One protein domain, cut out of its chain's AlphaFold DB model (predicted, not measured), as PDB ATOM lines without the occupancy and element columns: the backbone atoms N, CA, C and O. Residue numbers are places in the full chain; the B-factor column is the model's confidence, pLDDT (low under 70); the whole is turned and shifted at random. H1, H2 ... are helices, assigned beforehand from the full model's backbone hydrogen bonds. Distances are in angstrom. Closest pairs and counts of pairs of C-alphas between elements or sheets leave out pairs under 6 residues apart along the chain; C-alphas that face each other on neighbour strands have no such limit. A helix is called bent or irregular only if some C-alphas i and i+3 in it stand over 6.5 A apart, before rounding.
ATOM      1  N   ILE A  23      81.492 122.900  86.063       96.69
ATOM      2  CA  ILE A  23      81.732 124.308  85.720       96.69
ATOM      3  C   ILE A  23      81.147 125.264  86.750       96.69
ATOM      4  O   ILE A  23      81.730 126.314  86.982       96.69
ATOM      5  N   GLN A  24      80.039 124.912  87.403       95.31
ATOM      6  CA  GLN A  24      79.441 125.756  88.434       95.31
ATOM      7  C   GLN A  24      80.246 125.714  89.732       95.31
ATOM      8  O   GLN A  24      80.407 126.744  90.383       95.31
ATOM      9  N   LYS A  25      80.773 124.546  90.099       96.62
ATOM     10  CA  LYS A  25      81.448 124.339  91.378       96.62
ATOM     11  C   LYS A  25      82.937 124.661  91.332       96.62
ATOM     12  O   LYS A  25      83.413 125.436  92.156       96.62
ATOM     13  N   ASP A  26      83.655 124.077  90.378       96.44
ATOM     14  CA  ASP A  26      85.116 124.013  90.409       96.44
ATOM     15  C   ASP A  26      85.749 124.889  89.320       96.44
ATOM     16  O   ASP A  26      86.692 125.628  89.591       96.44
ATOM     17  N   PHE A  27      85.208 124.855  88.098       96.94
ATOM     18  CA  PHE A  27      85.789 125.535  86.932       96.94
ATOM     19  C   PHE A  27      85.107 126.872  86.587       96.94
ATOM     20  O   PHE A  27      85.122 127.309  85.437       96.94
ATOM     21  N   ASN A  28      84.496 127.546  87.564       97.00
ATOM     22  CA  ASN A  28      83.973 128.898  87.344       97.00
ATOM     23  C   ASN A  28      85.091 129.956  87.493       97.00
ATOM     24  O   ASN A  28      86.059 129.737  88.232       97.00
ATOM     25  N   PRO A  29      84.955 131.136  86.850       97.69
ATOM     26  CA  PRO A  29      85.968 132.193  86.890       97.69
ATOM     27  C   PRO A  29      86.348 132.668  88.291       97.69
ATOM     28  O   PRO A  29      87.509 132.979  88.543       97.69
ATOM     29  N   GLN A  30      85.389 132.709  89.217       97.50
ATOM     30  CA  GLN A  30      85.632 133.176  90.578       97.50
ATOM     31  C   GLN A  30      86.528 132.196  91.347       97.50
ATOM     32  O   GLN A  30      87.533 132.605  91.930       97.50
ATOM     33  N   VAL A  31      86.182 130.907  91.336       97.94
ATOM     34  CA  VAL A  31      86.934 129.853  92.033       97.94
ATOM     35  C   VAL A  31      88.325 129.709  91.432       97.94
ATOM     36  O   VAL A  31      89.322 129.746  92.156       97.94
ATOM     37  N   MET A  32      88.408 129.624  90.106       98.06
ATOM     38  CA  MET A  32      89.688 129.474  89.427       98.06
ATOM     39  C   MET A  32      90.570 130.719  89.544       98.06
ATOM     40  O   MET A  32      91.771 130.582  89.765       98.06
ATOM     41  N   GLY A  33      90.000 131.925  89.464       97.69
ATOM     42  CA  GLY A  33      90.743 133.171  89.659       97.69
ATOM     43  C   GLY A  33      91.338 133.268  91.064       97.69
ATOM     44  O   GLY A  33      92.525 133.555  91.222       97.69
ATOM     45  N   ALA A  34      90.562 132.924  92.098       97.69
ATOM     46  CA  ALA A  34      91.069 132.851  93.469       97.69
ATOM     47  C   ALA A  34      92.186 131.801  93.622       97.69
ATOM     48  O   ALA A  34      93.196 132.056  94.287       97.69
ATOM     49  N   TYR A  35      92.037 130.635  92.985       97.56
ATOM     50  CA  TYR A  35      93.055 129.588  92.991       97.56
ATOM     51  C   TYR A  35      94.357 130.055  92.328       97.56
ATOM     52  O   TYR A  35      95.431 129.904  92.915       97.56
ATOM     53  N   ILE A  36      94.272 130.660  91.142       97.06
ATOM     54  CA  ILE A  36      95.425 131.188  90.404       97.06
ATOM     55  C   ILE A  36      96.121 132.274  91.221       97.06
ATOM     56  O   ILE A  36      97.331 132.192  91.427       97.06
ATOM     57  N   GLN A  37      95.371 133.236  91.764       95.88
ATOM     58  CA  GLN A  37      95.943 134.326  92.552       95.88
ATOM     59  C   GLN A  37      96.682 133.812  93.795       95.88
ATOM     60  O   GLN A  37      97.793 134.260  94.077       95.88
ATOM     61  N   LYS A  38      96.115 132.830  94.509       97.19
ATOM     62  CA  LYS A  38      96.782 132.187  95.652       97.19
ATOM     63  C   LYS A  38      98.139 131.600  95.254       97.19
ATOM     64  O   LYS A  38      99.134 131.840  95.937       97.19
ATOM     65  N   HIS A  39      98.191 130.838  94.163       95.62
ATOM     66  CA  HIS A  39      99.429 130.185  93.725       95.62
ATOM     67  C   HIS A  39     100.428 131.180  93.142       95.62
ATOM     68  O   HIS A  39     101.620 131.067  93.416       95.62
ATOM     69  N   ARG A  40      99.953 132.208  92.429       92.62
ATOM     70  CA  ARG A  40     100.782 133.328  91.979       92.62
ATOM     71  C   ARG A  40     101.493 133.983  93.158       92.62
ATOM     72  O   ARG A  40     102.698 134.180  93.090       92.62
ATOM     73  N   THR A  41     100.784 134.268  94.251       92.44
ATOM     74  CA  THR A  41     101.388 134.853  95.458       92.44
ATOM     75  C   THR A  41     102.440 133.938  96.086       92.44
ATOM     76  O   THR A  41     103.515 134.416  96.434       92.44
ATOM     77  N   ILE A  42     102.168 132.633  96.197       93.12
ATOM     78  CA  ILE A  42     103.133 131.657  96.738       93.12
ATOM     79  C   ILE A  42     104.407 131.612  95.886       93.12
ATOM     80  O   ILE A  42     105.510 131.510  96.422       93.12
ATOM     81  N   LEU A  43     104.256 131.682  94.563       89.75
ATOM     82  CA  LEU A  43     105.354 131.485  93.624       89.75
ATOM     83  C   LEU A  43     106.097 132.776  93.249       89.75
ATOM     84  O   LEU A  43     107.215 132.705  92.745       89.75
ATOM     85  N   GLN A  44     105.531 133.954  93.526       88.94
ATOM     86  CA  GLN A  44     106.091 135.259  93.149       88.94
ATOM     87  C   GLN A  44     107.594 135.437  93.479       88.94
ATOM     88  O   GLN A  44     108.326 135.931  92.611       88.94
ATOM     89  N   PRO A  45     108.114 134.998  94.646       88.94
ATOM     90  CA  PRO A  45     109.540 135.129  94.961       88.94
ATOM     91  C   PRO A  45     110.475 134.355  94.019       88.94
ATOM     92  O   PRO A  45     111.634 134.744  93.869       88.94
ATOM     93  N   TYR A  46     109.983 133.295  93.372       87.19
ATOM     94  CA  TYR A  46     110.754 132.437  92.464       87.19
ATOM     95  C   TYR A  46     110.759 132.940  91.015       87.19
ATOM     96  O   TYR A  46     111.496 132.418  90.179       87.19
ATOM     97  N   PHE A  47     109.986 133.988  90.715       82.88
ATOM     98  CA  PHE A  47     109.969 134.623  89.394       82.88
ATOM     99  C   PHE A  47     110.607 136.010  89.387       82.88
ATOM    100  O   PHE A  47     111.164 136.407  88.370       82.88
ATOM    101  N   ALA A  48     110.532 136.758  90.493       77.81
ATOM    102  CA  ALA A  48     111.009 138.144  90.552       77.81
ATOM    103  C   ALA A  48     111.745 138.515  91.857       77.81
ATOM    104  O   ALA A  48     112.069 139.684  92.059       77.81
ATOM    105  N   GLY A  49     111.978 137.554  92.758       75.31
ATOM    106  CA  GLY A  49     112.580 137.780  94.075       75.31
ATOM    107  C   GLY A  49     113.998 137.224  94.225       75.31
ATOM    108  O   GLY A  49     114.730 137.014  93.267       75.31
ATOM    109  N   THR A  50     114.407 136.973  95.465       69.06
ATOM    110  CA  THR A  50     115.753 136.468  95.789       69.06
ATOM    111  C   THR A  50     115.943 134.978  95.489       69.06
ATOM    112  O   THR A  50     117.072 134.501  95.502       69.06
ATOM    113  N   GLY A  51     114.855 134.243  95.238       73.81
ATOM    114  CA  GLY A  51     114.853 132.811  94.929       73.81
ATOM    115  C   GLY A  51     114.610 132.503  93.453       73.81
ATOM    116  O   GLY A  51     114.114 131.421  93.155       73.81
ATOM    117  N   VAL A  52     114.874 133.453  92.546       80.69
ATOM    118  CA  VAL A  52     114.596 133.290  91.110       80.69
ATOM    119  C   VAL A  52     115.219 132.006  90.573       80.69
ATOM    120  O   VAL A  52     116.384 131.709  90.848       80.69
ATOM    121  N   GLU A  53     114.437 131.259  89.791       80.94
ATOM    122  CA  GLU A  53     114.904 130.041  89.134       80.94
ATOM    123  C   GLU A  53     116.198 130.293  88.344       80.94
ATOM    124  O   GLU A  53     116.243 131.136  87.443       80.94
ATOM    125  N   ALA A  54     117.242 129.517  88.641       79.94
ATOM    126  CA  ALA A  54     118.540 129.622  87.985       79.94
ATOM    127  C   ALA A  54     118.769 128.475  86.975       79.94
ATOM    128  O   ALA A  54     118.347 127.337  87.213       79.94
ATOM    129  N   PRO A  55     119.460 128.729  85.849       80.62
ATOM    130  CA  PRO A  55     119.933 127.668  84.959       80.62
ATOM    131  C   PRO A  55     120.820 126.639  85.695       80.62
ATOM    132  O   PRO A  55     121.478 126.996  86.672       80.62
ATOM    133  N   PRO A  56     120.896 125.376  85.227       85.19
ATOM    134  CA  PRO A  56     120.284 124.837  84.007       85.19
ATOM    135  C   PRO A  56     118.845 124.330  84.192       85.19
ATOM    136  O   PRO A  56     118.233 123.887  83.227       85.19
ATOM    137  N   TYR A  57     118.306 124.374  85.413       83.06
ATOM    138  CA  TYR A  57     117.009 123.776  85.755       83.06
ATOM    139  C   TYR A  57     115.829 124.750  85.635       83.06
ATOM    140  O   TYR A  57     114.693 124.376  85.911       83.06
ATOM    141  N   SER A  58     116.099 125.988  85.221       84.31
ATOM    142  CA  SER A  58     115.087 127.011  84.968       84.31
ATOM    143  C   SER A  58     114.525 126.893  83.553       84.31
ATOM    144  O   SER A  58     115.270 126.903  82.569       84.31
ATOM    145  N   HIS A  59     113.197 126.837  83.447       83.19
ATOM    146  CA  HIS A  59     112.480 127.013  82.177       83.19
ATOM    147  C   HIS A  59     111.971 128.454  81.998       83.19
ATOM    148  O   HIS A  59     111.398 128.797  80.956       83.19
ATOM    149  N   LEU A  60     112.197 129.314  82.995       83.62
ATOM    150  CA  LEU A  60     111.793 130.708  82.994       83.62
ATOM    151  C   LEU A  60     112.714 131.536  82.087       83.62
ATOM    152  O   LEU A  60     113.845 131.860  82.437       83.62
ATOM    153  N   ARG A  61     112.217 131.924  80.906       83.69
ATOM    154  CA  ARG A  61     112.961 132.825  80.000       83.69
ATOM    155  C   ARG A  61     112.941 134.282  80.469       83.69
ATOM    156  O   ARG A  61     113.892 135.014  80.221       83.69
ATOM    157  N   SER A  62     111.842 134.708  81.091       85.81
ATOM    158  CA  SER A  62     111.684 136.032  81.698       85.81
ATOM    159  C   SER A  62     110.539 136.018  82.720       85.81
ATOM    160  O   SER A  62     109.581 135.260  82.537       85.81
ATOM    161  N   PRO A  63     110.571 136.879  83.753       84.81
ATOM    162  CA  PRO A  63     109.461 137.022  84.698       84.81
ATOM    163  C   PRO A  63     108.144 137.424  84.014       84.81
ATOM    164  O   PRO A  63     107.072 136.962  84.393       84.81
ATOM    165  N   GLN A  64     108.218 138.233  82.952       88.25
ATOM    166  CA  GLN A  64     107.050 138.681  82.186       88.25
ATOM    167  C   GLN A  64     106.294 137.520  81.526       88.25
ATOM    168  O   GLN A  64     105.078 137.604  81.361       88.25
ATOM    169  N   ASN A  65     106.973 136.419  81.181       89.25
ATOM    170  CA  ASN A  65     106.305 135.262  80.585       89.25
ATOM    171  C   ASN A  65     105.302 134.604  81.539       89.25
ATOM    172  O   ASN A  65     104.301 134.062  81.073       89.25
ATOM    173  N   VAL A  66     105.533 134.673  82.854       90.06
ATOM    174  CA  VAL A  66     104.593 134.148  83.857       90.06
ATOM    175  C   VAL A  66     103.313 134.976  83.869       90.06
ATOM    176  O   VAL A  66     102.223 134.417  83.832       90.06
ATOM    177  N   GLU A  67     103.430 136.302  83.838       90.56
ATOM    178  CA  GLU A  67     102.276 137.210  83.822       90.56
ATOM    179  C   GLU A  67     101.428 137.051  82.552       90.56
ATOM    180  O   GLU A  67     100.196 137.001  82.611       90.56
ATOM    181  N   ILE A  68     102.086 136.884  81.399       93.88
ATOM    182  CA  ILE A  68     101.408 136.595  80.129       93.88
ATOM    183  C   ILE A  68     100.683 135.247  80.208       93.88
ATOM    184  O   ILE A  68      99.528 135.148  79.789       93.88
ATOM    185  N   ALA A  69     101.328 134.215  80.758       93.50
ATOM    186  CA  ALA A  69     100.733 132.889  80.890       93.50
ATOM    187  C   ALA A  69      99.524 132.882  81.840       93.50
ATOM    188  O   ALA A  69      98.511 132.265  81.520       93.50
ATOM    189  N   ILE A  70      99.597 133.603  82.964       94.56
ATOM    190  CA  ILE A  70      98.480 133.766  83.908       94.56
ATOM    191  C   ILE A  70      97.301 134.457  83.222       94.56
ATOM    192  O   ILE A  70      96.192 133.928  83.240       94.56
ATOM    193  N   THR A  71      97.551 135.573  82.534       96.25
ATOM    194  CA  THR A  71      96.509 136.301  81.791       96.25
ATOM    195  C   THR A  71      95.858 135.416  80.720       96.25
ATOM    196  O   THR A  71      94.637 135.403  80.561       96.25
ATOM    197  N   ALA A  72      96.661 134.641  79.982       97.69
ATOM    198  CA  ALA A  72      96.150 133.710  78.978       97.69
ATOM    199  C   ALA A  72      95.311 132.584  79.603       97.69
ATOM    200  O   ALA A  72      94.283 132.205  79.041       97.69
ATOM    201  N   LEU A  73      95.720 132.071  80.766       97.31
ATOM    202  CA  LEU A  73      94.993 131.041  81.499       97.31
ATOM    203  C   LEU A  73      93.645 131.561  82.019       97.31
ATOM    204  O   LEU A  73      92.627 130.906  81.819       97.31
ATOM    205  N   GLU A  74      93.612 132.747  82.625       97.56
ATOM    206  CA  GLU A  74      92.369 133.386  83.077       97.56
ATOM    207  C   GLU A  74      91.403 133.622  81.910       97.56
ATOM    208  O   GLU A  74      90.213 133.309  82.003       97.56
ATOM    209  N   LYS A  75      91.923 134.104  80.772       98.06
ATOM    210  CA  LYS A  75      91.140 134.246  79.542       98.06
ATOM    211  C   LYS A  75      90.565 132.906  79.084       98.06
ATOM    212  O   LYS A  75      89.368 132.835  78.826       98.06
ATOM    213  N   TYR A  76      91.379 131.853  79.025       98.00
ATOM    214  CA  TYR A  76      90.930 130.517  78.625       98.00
ATOM    215  C   TYR A  76      89.816 129.983  79.532       98.00
ATOM    216  O   TYR A  76      88.844 129.407  79.049       98.00
ATOM    217  N   ILE A  77      89.925 130.191  80.843       97.88
ATOM    218  CA  ILE A  77      88.922 129.729  81.810       97.88
ATOM    219  C   ILE A  77      87.584 130.431  81.574       97.88
ATOM    220  O   ILE A  77      86.559 129.757  81.494       97.88
ATOM    221  N   ASN A  78      87.594 131.751  81.372       97.62
ATOM    222  CA  ASN A  78      86.398 132.503  80.978       97.62
ATOM    223  C   ASN A  78      85.829 131.992  79.643       97.62
ATOM    224  O   ASN A  78      84.645 131.674  79.565       97.62
ATOM    225  N   GLU A  79      86.714 131.841  78.650       97.69
ATOM    226  CA  GLU A  79      86.556 131.139  77.367       97.69
ATOM    227  C   GLU A  79      85.626 129.922  77.471       97.69
ATOM    228  O   GLU A  79      84.522 129.831  76.929       97.69
ATOM    229  N   ARG A  80      86.126 128.943  78.222       96.88
ATOM    230  CA  ARG A  80      85.547 127.607  78.335       96.88
ATOM    231  C   ARG A  80      84.350 127.556  79.269       96.88
ATOM    232  O   ARG A  80      83.466 126.739  79.029       96.88
ATOM    233  N   TYR A  81      84.301 128.412  80.286       97.25
ATOM    234  CA  TYR A  81      83.136 128.530  81.155       97.25
ATOM    235  C   TYR A  81      81.903 128.980  80.362       97.25
ATOM    236  O   TYR A  81      80.857 128.350  80.479       97.25
ATOM    237  N   GLN A  82      82.037 129.988  79.491       96.75
ATOM    238  CA  GLN A  82      80.931 130.432  78.629       96.75
ATOM    239  C   GLN A  82      80.480 129.324  77.670       96.75
ATOM    240  O   GLN A  82      79.305 128.982  77.640       96.75
ATOM    241  N   VAL A  83      81.422 128.676  76.976       96.44
ATOM    242  CA  VAL A  83      81.101 127.556  76.069       96.44
ATOM    243  C   VAL A  83      80.364 126.420  76.784       96.44
ATOM    244  O   VAL A  83      79.497 125.782  76.197       96.44
ATOM    245  N   ALA A  84      80.708 126.139  78.041       94.38
ATOM    246  CA  ALA A  84      80.076 125.076  78.808       94.38
ATOM    247  C   ALA A  84      78.718 125.470  79.415       94.38
ATOM    248  O   ALA A  84      77.923 124.583  79.709       94.38
ATOM    249  N   LEU A  85      78.431 126.766  79.595       93.62
ATOM    250  CA  LEU A  85      77.088 127.236  79.952       93.62
ATOM    251  C   LEU A  85      76.093 127.052  78.798       93.62
ATOM    252  O   LEU A  85      74.918 126.794  79.053       93.62
ATOM    253  N   ASP A  86      76.581 127.144  77.558       92.38
ATOM    254  CA  ASP A  86      75.791 126.984  76.332       92.38
ATOM    255  C   ASP A  86      75.659 125.514  75.868       92.38
ATOM    256  O   ASP A  86      74.995 125.237  74.864       92.38
ATOM    257  N   PHE A  87      76.301 124.569  76.569       86.19
ATOM    258  CA  PHE A  87      76.366 123.142  76.219       86.19
ATOM    259  C   PHE A  87      75.204 122.314  76.792       86.19
ATOM    260  O   PHE A  87      74.594 121.528  76.019       86.19
TER     261      PHE A  87
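Overview. This is residues 23 to 87 of the 87 residues of an uncharacterized protein of Runella sp (UniProt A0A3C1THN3). Two long helices, H1 and H2, lie side by side as a helical hairpin, and the loop of residues 49 to 62 joins them at one end of the rod. The printed part has 65 residues, with H1 then H2 along the chain and no named strand; its class is all helix. It is loose, with a radius of gyration of the C-alphas of 14.6 A and spans of 45 by 18 by 16 A.

Arrangement. H1, residues 29 to 48, and H2, residues 63 to 85, touch, their closest C-alphas being those of Phe 47 and Pro 63, 5.3 A apart. They run opposite ways at a shallow tilt of 11 degrees. H1 has a kink of 51 degrees near residue 42 and is irregular, with C-alphas 42 and 45 7.5 A apart. Of the O i to N i+4 pairs, 13 of 16 in H1 and 18 of 19 in H2 are within hydrogen-bond range.

Along the chain. H1 begins at C-alpha 29 (85.968, 132.193, 86.890) and is 26.0 A long. H2 is 34.2 A long and ends at C-alpha 85 (77.088, 127.236, 79.952).

Size, cuts and confidence. The C-alphas farthest apart, of Thr 50 and Phe 87, are 46.0 A apart. The printed part has no cut; the link H1 to H2 is long. Residue 50 is under pLDDT 70.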